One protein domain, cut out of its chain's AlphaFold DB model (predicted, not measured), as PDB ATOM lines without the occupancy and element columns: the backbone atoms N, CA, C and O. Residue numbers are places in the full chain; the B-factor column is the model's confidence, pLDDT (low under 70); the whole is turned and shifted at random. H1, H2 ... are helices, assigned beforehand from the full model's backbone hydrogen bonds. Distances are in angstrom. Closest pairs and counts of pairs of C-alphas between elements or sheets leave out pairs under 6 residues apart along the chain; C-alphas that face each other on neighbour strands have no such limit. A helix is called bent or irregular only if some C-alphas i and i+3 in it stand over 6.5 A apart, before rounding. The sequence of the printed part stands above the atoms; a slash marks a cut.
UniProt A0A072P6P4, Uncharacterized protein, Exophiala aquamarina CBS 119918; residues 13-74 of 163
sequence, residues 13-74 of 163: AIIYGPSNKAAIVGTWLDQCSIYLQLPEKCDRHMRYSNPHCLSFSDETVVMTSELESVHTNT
ATOM      1  N   ALA A  13     -57.140   9.177 -36.402       88.25
ATOM      2  CA  ALA A  13     -56.281   8.237 -35.701       88.25
ATOM      3  C   ALA A  13     -54.998   8.009 -36.502       88.25
ATOM      4  O   ALA A  13     -55.047   7.820 -37.716       88.25
ATOM      5  N   ILE A  14     -53.864   7.999 -35.801       89.94
ATOM      6  CA  ILE A  14     -52.547   7.691 -36.363       89.94
ATOM      7  C   ILE A  14     -52.142   6.310 -35.857       89.94
ATOM      8  O   ILE A  14     -52.195   6.038 -34.656       89.94
ATOM      9  N   ILE A  15     -51.756   5.430 -36.776       90.19
ATOM     10  CA  ILE A  15     -51.377   4.056 -36.456       90.19
ATOM     11  C   ILE A  15     -49.854   3.960 -36.457       90.19
ATOM     12  O   ILE A  15     -49.211   4.159 -37.484       90.19
ATOM     13  N   TYR A  16     -49.285   3.607 -35.305       90.81
ATOM     14  CA  TYR A  16     -47.862   3.313 -35.164       90.81
ATOM     15  C   TYR A  16     -47.641   1.813 -35.011       90.81
ATOM     16  O   TYR A  16     -48.367   1.137 -34.280       90.81
ATOM     17  N   GLY A  17     -46.595   1.291 -35.646       90.56
ATOM     18  CA  GLY A  17     -46.232  -0.108 -35.493       90.56
ATOM     19  C   GLY A  17     -44.929  -0.482 -36.191       90.56
ATOM     20  O   GLY A  17     -44.339   0.333 -36.902       90.56
ATOM     21  N   PRO A  18     -44.463  -1.723 -35.985       90.88
ATOM     22  CA  PRO A  18     -43.317  -2.269 -36.700       90.88
ATOM     23  C   PRO A  18     -43.542  -2.270 -38.219       90.88
ATOM     24  O   PRO A  18     -44.611  -2.659 -38.691       90.88
ATOM     25  N   SER A  19     -42.517  -1.908 -38.995       86.81
ATOM     26  CA  SER A  19     -42.599  -1.836 -40.464       86.81
ATOM     27  C   SER A  19     -42.988  -3.168 -41.113       86.81
ATOM     28  O   SER A  19     -43.745  -3.192 -42.079       86.81
ATOM     29  N   ASN A  20     -42.564  -4.295 -40.536       89.50
ATOM     30  CA  ASN A  20     -42.924  -5.635 -41.009       89.50
ATOM     31  C   ASN A  20     -44.413  -5.994 -40.820       89.50
ATOM     32  O   ASN A  20     -44.846  -7.047 -41.285       89.50
ATOM     33  N   LYS A  21     -45.201  -5.157 -40.134       90.88
ATOM     34  CA  LYS A  21     -46.656  -5.319 -39.991       90.88
ATOM     35  C   LYS A  21     -47.460  -4.439 -40.944       90.88
ATOM     36  O   LYS A  21     -48.660  -4.669 -41.064       90.88
ATOM     37  N   ALA A  22     -46.825  -3.495 -41.643       89.00
ATOM     38  CA  ALA A  22     -47.512  -2.535 -42.508       89.00
ATOM     39  C   ALA A  22     -48.393  -3.223 -43.562       89.00
ATOM     40  O   ALA A  22     -49.562  -2.880 -43.694       89.00
ATOM     41  N   ALA A  23     -47.871  -4.255 -44.236       89.62
ATOM     42  CA  ALA A  23     -48.616  -4.996 -45.255       89.62
ATOM     43  C   ALA A  23     -49.883  -5.668 -44.693       89.62
ATOM     44  O   ALA A  23     -50.955  -5.548 -45.274       89.62
ATOM     45  N   ILE A  24     -49.779  -6.318 -43.526       94.56
ATOM     46  CA  ILE A  24     -50.912  -7.006 -42.886       94.56
ATOM     47  C   ILE A  24     -51.990  -5.997 -42.467       94.56
ATOM     48  O   ILE A  24     -53.176  -6.251 -42.663       94.56
ATOM     49  N   VAL A  25     -51.580  -4.852 -41.911       93.75
ATOM     50  CA  VAL A  25     -52.502  -3.764 -41.550       93.75
ATOM     51  C   VAL A  25     -53.195  -3.213 -42.796       93.75
ATOM     52  O   VAL A  25     -54.410  -3.046 -42.771       93.75
ATOM     53  N   GLY A  26     -52.455  -2.998 -43.886       91.75
ATOM     54  CA  GLY A  26     -53.011  -2.560 -45.168       91.75
ATOM     55  C   GLY A  26     -54.090  -3.506 -45.685       91.75
ATOM     56  O   GLY A  26     -55.219  -3.080 -45.896       91.75
ATOM     57  N   THR A  27     -53.785  -4.805 -45.762       93.81
ATOM     58  CA  THR A  27     -54.747  -5.824 -46.211       93.81
ATOM     59  C   THR A  27     -55.999  -5.879 -45.334       93.81
ATOM     60  O   THR A  27     -57.102  -6.064 -45.841       93.81
ATOM     61  N   TRP A  28     -55.857  -5.727 -44.015       95.94
ATOM     62  CA  TRP A  28     -57.009  -5.706 -43.113       95.94
ATOM     63  C   TRP A  28     -57.876  -4.450 -43.298       95.94
ATOM     64  O   TRP A  28     -59.104  -4.537 -43.271       95.94
ATOM     65  N   LEU A  29     -57.258  -3.288 -43.527       94.31
ATOM     66  CA  LEU A  29     -57.974  -2.041 -43.805       94.31
ATOM     67  C   LEU A  29     -58.684  -2.075 -45.165       94.31
ATOM     68  O   LEU A  29     -59.828  -1.628 -45.249       94.31
ATOM     69  N   ASP A  30     -58.070  -2.689 -46.180       91.94
ATOM     70  CA  ASP A  30     -58.682  -2.906 -47.497       91.94
ATOM     71  C   ASP A  30     -59.979  -3.713 -47.391       91.94
ATOM     72  O   ASP A  30     -60.993  -3.354 -47.984       91.94
ATOM     73  N   GLN A  31     -59.983  -4.772 -46.574       94.94
ATOM     74  CA  GLN A  31     -61.185  -5.575 -46.310       94.94
ATOM     75  C   GLN A  31     -62.301  -4.759 -45.645       94.94
ATOM     76  O   GLN A  31     -63.480  -5.068 -45.814       94.94
ATOM     77  N   CYS A  32     -61.934  -3.717 -44.900       92.62
ATOM     78  CA  CYS A  32     -62.871  -2.787 -44.279       92.62
ATOM     79  C   CYS A  32     -63.274  -1.625 -45.205       92.62
ATOM     80  O   CYS A  32     -64.058  -0.777 -44.782       92.62
ATOM     81  N   SER A  33     -62.747  -1.551 -46.435       90.38
ATOM     82  CA  SER A  33     -62.873  -0.389 -47.329       90.38
ATOM     83  C   SER A  33     -62.395   0.924 -46.685       90.38
ATOM     84  O   SER A  33     -62.971   1.988 -46.917       90.38
ATOM     85  N   ILE A  34     -61.357   0.852 -45.846       87.88
ATOM     86  CA  ILE A  34     -60.733   2.007 -45.192       87.88
ATOM     87  C   ILE A  34     -59.357   2.224 -45.813       87.88
ATOM     88  O   ILE A  34     -58.547   1.304 -45.856       87.88
ATOM     89  N   TYR A  35     -59.063   3.459 -46.219       87.75
ATOM     90  CA  TYR A  35     -57.787   3.816 -46.837       87.75
ATOM     91  C   TYR A  35     -57.059   4.865 -46.009       87.75
ATOM     92  O   TYR A  35     -57.627   5.912 -45.672       87.75
ATOM     93  N   LEU A  36     -55.798   4.588 -45.678       86.88
ATOM     94  CA  LEU A  36     -54.993   5.493 -44.865       86.88
ATOM     95  C   LEU A  36     -54.669   6.763 -45.654       86.88
ATOM     96  O   LEU A  36     -54.144   6.706 -46.764       86.88
ATOM     97  N   GLN A  37     -54.979   7.906 -45.051       85.31
ATOM     98  CA  GLN A  37     -54.604   9.223 -45.558       85.31
ATOM     99  C   GLN A  37     -53.215   9.623 -45.044       85.31
ATOM    100  O   GLN A  37     -52.620   8.929 -44.214       85.31
ATOM    101  N   LEU A  38     -52.707  10.762 -45.515       81.19
ATOM    102  CA  LEU A  38     -51.490  11.354 -44.968       81.19
ATOM    103  C   LEU A  38     -51.732  11.760 -43.498       81.19
ATOM    104  O   LEU A  38     -52.703  12.472 -43.228       81.19
ATOM    105  N   PRO A  39     -50.912  11.302 -42.538       82.44
ATOM    106  CA  PRO A  39     -51.136  11.593 -41.131       82.44
ATOM    107  C   PRO A  39     -50.776  13.050 -40.812       82.44
ATOM    108  O   PRO A  39     -49.722  13.547 -41.196       82.44
ATOM    109  N   GLU A  40     -51.648  13.714 -40.056       78.50
ATOM    110  CA  GLU A  40     -51.456  15.078 -39.554       78.50
ATOM    111  C   GLU A  40     -51.130  15.044 -38.059       78.50
ATOM    112  O   GLU A  40     -51.664  14.197 -37.343       78.50
ATOM    113  N   LYS A  41     -50.340  16.007 -37.562       79.19
ATOM    114  CA  LYS A  41     -50.040  16.171 -36.124       79.19
ATOM    115  C   LYS A  41     -49.432  14.913 -35.497       79.19
ATOM    116  O   LYS A  41     -49.850  14.471 -34.424       79.19
ATOM    117  N   CYS A  42     -48.459  14.319 -36.184       82.25
ATOM    118  CA  CYS A  42     -47.738  13.168 -35.656       82.25
ATOM    119  C   CYS A  42     -46.975  13.572 -34.387       82.25
ATOM    120  O   CYS A  42     -46.124  14.454 -34.417       82.25
ATOM    121  N   ASP A  43     -47.230  12.887 -33.275       84.81
ATOM    122  CA  ASP A  43     -46.527  13.083 -32.001       84.81
ATOM    123  C   ASP A  43     -45.133  12.430 -31.971       84.81
ATOM    124  O   ASP A  43     -44.375  12.608 -31.018       84.81
ATOM    125  N   ARG A  44     -44.779  11.658 -33.008       82.25
ATOM    126  CA  ARG A  44     -43.519  10.909 -33.102       82.25
ATOM    127  C   ARG A  44     -42.845  11.145 -34.441       82.25
ATOM    128  O   ARG A  44     -43.512  11.111 -35.470       82.25
ATOM    129  N   HIS A  45     -41.519  11.283 -34.423       83.50
ATOM    130  CA  HIS A  45     -40.672  11.317 -35.616       83.50
ATOM    131  C   HIS A  45     -40.276   9.887 -36.015       83.50
ATOM    132  O   HIS A  45     -39.361   9.298 -35.441       83.50
ATOM    133  N   MET A  46     -41.013   9.295 -36.952       83.56
ATOM    134  CA  MET A  46     -40.814   7.925 -37.425       83.56
ATOM    135  C   MET A  46     -40.860   7.874 -38.949       83.56
ATOM    136  O   MET A  46     -41.427   8.757 -39.591       83.56
ATOM    137  N   ARG A  47     -40.300   6.809 -39.532       84.94
ATOM    138  CA  ARG A  47     -40.423   6.553 -40.971       84.94
ATOM    139  C   ARG A  47     -41.897   6.394 -41.333       84.94
ATOM    140  O   ARG A  47     -42.580   5.533 -40.779       84.94
ATOM    141  N   TYR A  48     -42.358   7.196 -42.283       86.00
ATOM    142  CA  TYR A  48     -43.694   7.069 -42.838       86.00
ATOM    143  C   TYR A  48     -43.768   5.848 -43.758       86.00
ATOM    144  O   TYR A  48     -42.883   5.600 -44.578       86.00
ATOM    145  N   SER A  49     -44.835   5.068 -43.606       84.38
ATOM    146  CA  SER A  49     -45.132   3.934 -44.471       84.38
ATOM    147  C   SER A  49     -46.642   3.783 -44.574       84.38
ATOM    148  O   SER A  49     -47.308   3.488 -43.583       84.38
ATOM    149  N   ASN A  50     -47.170   4.002 -45.774       86.75
ATOM    150  CA  ASN A  50     -48.568   3.759 -46.085       86.75
ATOM    151  C   ASN A  50     -48.661   2.554 -47.034       86.75
ATOM    152  O   ASN A  50     -48.175   2.646 -48.163       86.75
ATOM    153  N   PRO A  51     -49.253   1.427 -46.592       86.44
ATOM    154  CA  PRO A  51     -49.349   0.209 -47.393       86.44
ATOM    155  C   PRO A  51     -50.225   0.362 -48.644       86.44
ATOM    156  O   PRO A  51     -50.151  -0.486 -49.528       86.44
ATOM    157  N   HIS A  52     -51.029   1.425 -48.740       83.69
ATOM    158  CA  HIS A  52     -51.896   1.717 -49.887       83.69
ATOM    159  C   HIS A  52     -51.240   2.625 -50.932       83.69
ATOM    160  O   HIS A  52     -51.803   2.835 -52.005       83.69
ATOM    161  N   CYS A  53     -50.055   3.170 -50.652       77.25
ATOM    162  CA  CYS A  53     -49.333   3.989 -51.619       77.25
ATOM    163  C   CYS A  53     -48.563   3.112 -52.614       77.25
ATOM    164  O   CYS A  53     -47.726   2.293 -52.231       77.25
ATOM    165  N   LEU A  54     -48.785   3.346 -53.909       63.22
ATOM    166  CA  LEU A  54     -47.950   2.803 -54.977       63.22
ATOM    167  C   LEU A  54     -46.590   3.518 -54.942       63.22
ATOM    168  O   LEU A  54     -46.450   4.621 -55.465       63.22
ATOM    169  N   SER A  55     -45.594   2.927 -54.282       56.41
ATOM    170  CA  SER A  55     -44.228   3.462 -54.332       56.41
ATOM    171  C   SER A  55     -43.567   3.086 -55.661       56.41
ATOM    172  O   SER A  55     -43.377   1.909 -55.965       56.41
ATOM    173  N   PHE A  56     -43.226   4.092 -56.469       40.62
ATOM    174  CA  PHE A  56     -42.310   3.936 -57.596       40.62
ATOM    175  C   PHE A  56     -40.892   4.092 -57.056       40.62
ATOM    176  O   PHE A  56     -40.437   5.214 -56.869       40.62
ATOM    177  N   SER A  57     -40.228   2.961 -56.803       44.50
ATOM    178  CA  SER A  57     -38.828   2.836 -56.361       44.50
ATOM    179  C   SER A  57     -38.465   3.514 -55.027       44.50
ATOM    180  O   SER A  57     -38.690   4.700 -54.807       44.50
ATOM    181  N   ASP A  58     -37.869   2.714 -54.136       53.66
ATOM    182  CA  ASP A  58     -37.088   3.150 -52.972       53.66
ATOM    183  C   ASP A  58     -36.205   4.361 -53.316       53.66
ATOM    184  O   ASP A  58     -35.634   4.379 -54.399       53.66
ATOM    185  N   GLU A  59     -36.096   5.332 -52.397       52.59
ATOM    186  CA  GLU A  59     -34.822   5.946 -51.941       52.59
ATOM    187  C   GLU A  59     -35.068   7.159 -51.019       52.59
ATOM    188  O   GLU A  59     -34.223   7.474 -50.181       52.59
ATOM    189  N   THR A  60     -36.236   7.809 -51.058       57.78
ATOM    190  CA  THR A  60     -36.539   8.898 -50.113       57.78
ATOM    191  C   THR A  60     -37.284   8.365 -48.892       57.78
ATOM    192  O   THR A  60     -38.498   8.159 -48.877       57.78
ATOM    193  N   VAL A  61     -36.530   8.092 -47.826       61.81
ATOM    194  CA  VAL A  61     -37.101   7.819 -46.503       61.81
ATOM    195  C   VAL A  61     -37.766   9.099 -46.007       61.81
ATOM    196  O   VAL A  61     -37.084   9.987 -45.514       61.81
ATOM    197  N   VAL A  62     -39.089   9.188 -46.136       72.88
ATOM    198  CA  VAL A  62     -39.855  10.323 -45.610       72.88
ATOM    199  C   VAL A  62     -40.157  10.089 -44.135       72.88
ATOM    200  O   VAL A  62     -40.747   9.066 -43.763       72.88
ATOM    201  N   MET A  63     -39.755  11.027 -43.284       80.75
ATOM    202  CA  MET A  63     -40.098  11.006 -41.862       80.75
ATOM    203  C   MET A  63     -41.407  11.752 -41.598       80.75
ATOM    204  O   MET A  63     -41.747  12.714 -42.281       80.75
ATOM    205  N   THR A  64     -42.142  11.359 -40.560       80.19
ATOM    206  CA  THR A  64     -43.429  11.976 -40.193       80.19
ATOM    207  C   THR A  64     -43.353  13.480 -39.916       80.19
ATOM    208  O   THR A  64     -44.335  14.170 -40.154       80.19
ATOM    209  N   SER A  65     -42.212  14.022 -39.475       75.06
ATOM    210  CA  SER A  65     -42.050  15.482 -39.316       75.06
ATOM    211  C   SER A  65     -41.842  16.217 -40.641       75.06
ATOM    212  O   SER A  65     -42.078  17.415 -40.730       75.06
ATOM    213  N   GLU A  66     -41.362  15.523 -41.670       70.81
ATOM    214  CA  GLU A  66     -41.170  16.097 -43.003       70.81
ATOM    215  C   GLU A  66     -42.507  16.183 -43.747       70.81
ATOM    216  O   GLU A  66     -42.680  17.053 -44.601       70.81
ATOM    217  N   LEU A  67     -43.485  15.346 -43.370       68.25
ATOM    218  CA  LEU A  67     -44.842  15.360 -43.922       68.25
ATOM    219  C   LEU A  67     -45.578  16.678 -43.671       68.25
ATOM    220  O   LEU A  67     -46.310  17.140 -44.542       68.25
ATOM    221  N   GLU A  68     -45.355  17.322 -42.524       61.12
ATOM    222  CA  GLU A  68     -46.022  18.588 -42.195       61.12
ATOM    223  C   GLU A  68     -45.649  19.710 -43.182       61.12
ATOM    224  O   GLU A  68     -46.477  20.566 -43.488       61.12
ATOM    225  N   SER A  69     -44.441  19.656 -43.758       55.19
ATOM    226  CA  SER A  69     -43.990  20.599 -44.793       55.19
ATOM    227  C   SER A  69     -44.591  20.340 -46.180       55.19
ATOM    228  O   SER A  69     -44.630  21.240 -47.018       55.19
ATOM    229  N   VAL A  70     -45.087  19.122 -46.426       53.56
ATOM    230  CA  VAL A  70     -45.847  18.786 -47.639       53.56
ATOM    231  C   VAL A  70     -47.264  19.347 -47.519       53.56
ATOM    232  O   VAL A  70     -47.764  19.964 -48.455       53.56
ATOM    233  N   HIS A  71     -47.876  19.241 -46.335       46.94
ATOM    234  CA  HIS A  71     -49.224  19.753 -46.056       46.94
ATOM    235  C   HIS A  71     -49.373  21.259 -46.301       46.94
ATOM    236  O   HIS A  71     -50.393  21.682 -46.843       46.94
ATOM    237  N   THR A  72     -48.357  22.067 -45.980       43.88
ATOM    238  CA  THR A  72     -48.395  23.523 -46.221       43.88
ATOM    239  C   THR A  72     -48.417  23.897 -47.702       43.88
ATOM    240  O   THR A  72     -48.888  24.978 -48.038       43.88
ATOM    241  N   ASN A  73     -47.964  23.003 -48.584       42.75
ATOM    242  CA  ASN A  73     -47.991  23.204 -50.033       42.75
ATOM    243  C   ASN A  73     -49.139  22.457 -50.723       42.75
ATOM    244  O   ASN A  73     -49.254  22.549 -51.937       42.75
ATOM    245  N   THR A  74     -49.954  21.675 -50.008       43.53
ATOM    246  CA  THR A  74     -50.995  20.825 -50.623       43.53
ATOM    247  C   THR A  74     -52.395  21.080 -50.059       43.53
ATOM    248  O   THR A  74     -53.377  20.691 -50.684       43.53
TER     249      THR A  74
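What this domain is: This is residues 13 to 74 of the 163 residues of an uncharacterized protein of Exophiala aquamarina CBS 119918 (UniProt A0A072P6P4). What is the main picture? There is little regular structure: helix H1 lies at one end and the shorter H2 at the other, with residues 32 to 63 winding between them and residues 54 to 60 sticking out as a loop. What is the make-up? The class is all helix, with 21 of 62 printed residues in H1, then H2, and no named strand. How large is it? It is compact, with a radius of gyration of the C-alphas of 12.0 A and spans of 32 by 26 by 22 A.

Where its parts are: Where is H1? Residues 19 to 31 span 19.8 A from C-alpha 19 at (-42.599, -1.836, -40.464); it is irregular, with C-alphas 20 and 23 7.1 A apart. Where is H2? Residues 64 to 71 end with C-alpha 71 at (-49.224, 19.753, -46.056).

How they stand to each other: Do the helices meet? H1 and H2 are apart. How are their backbones? O i to N i+4 pairs within hydrogen-bond range number 7 of 9 in H1 and 1 of 4 in H2, where 3 of 5 O i to N i+3 pairs are.

The domain as a whole: Is anything cut? The printed part has no cut, and a long link of 32 residues joins H1 to H2. Where is confidence low? Residues 54 to 61 and 67 to 74 have pLDDT under 70.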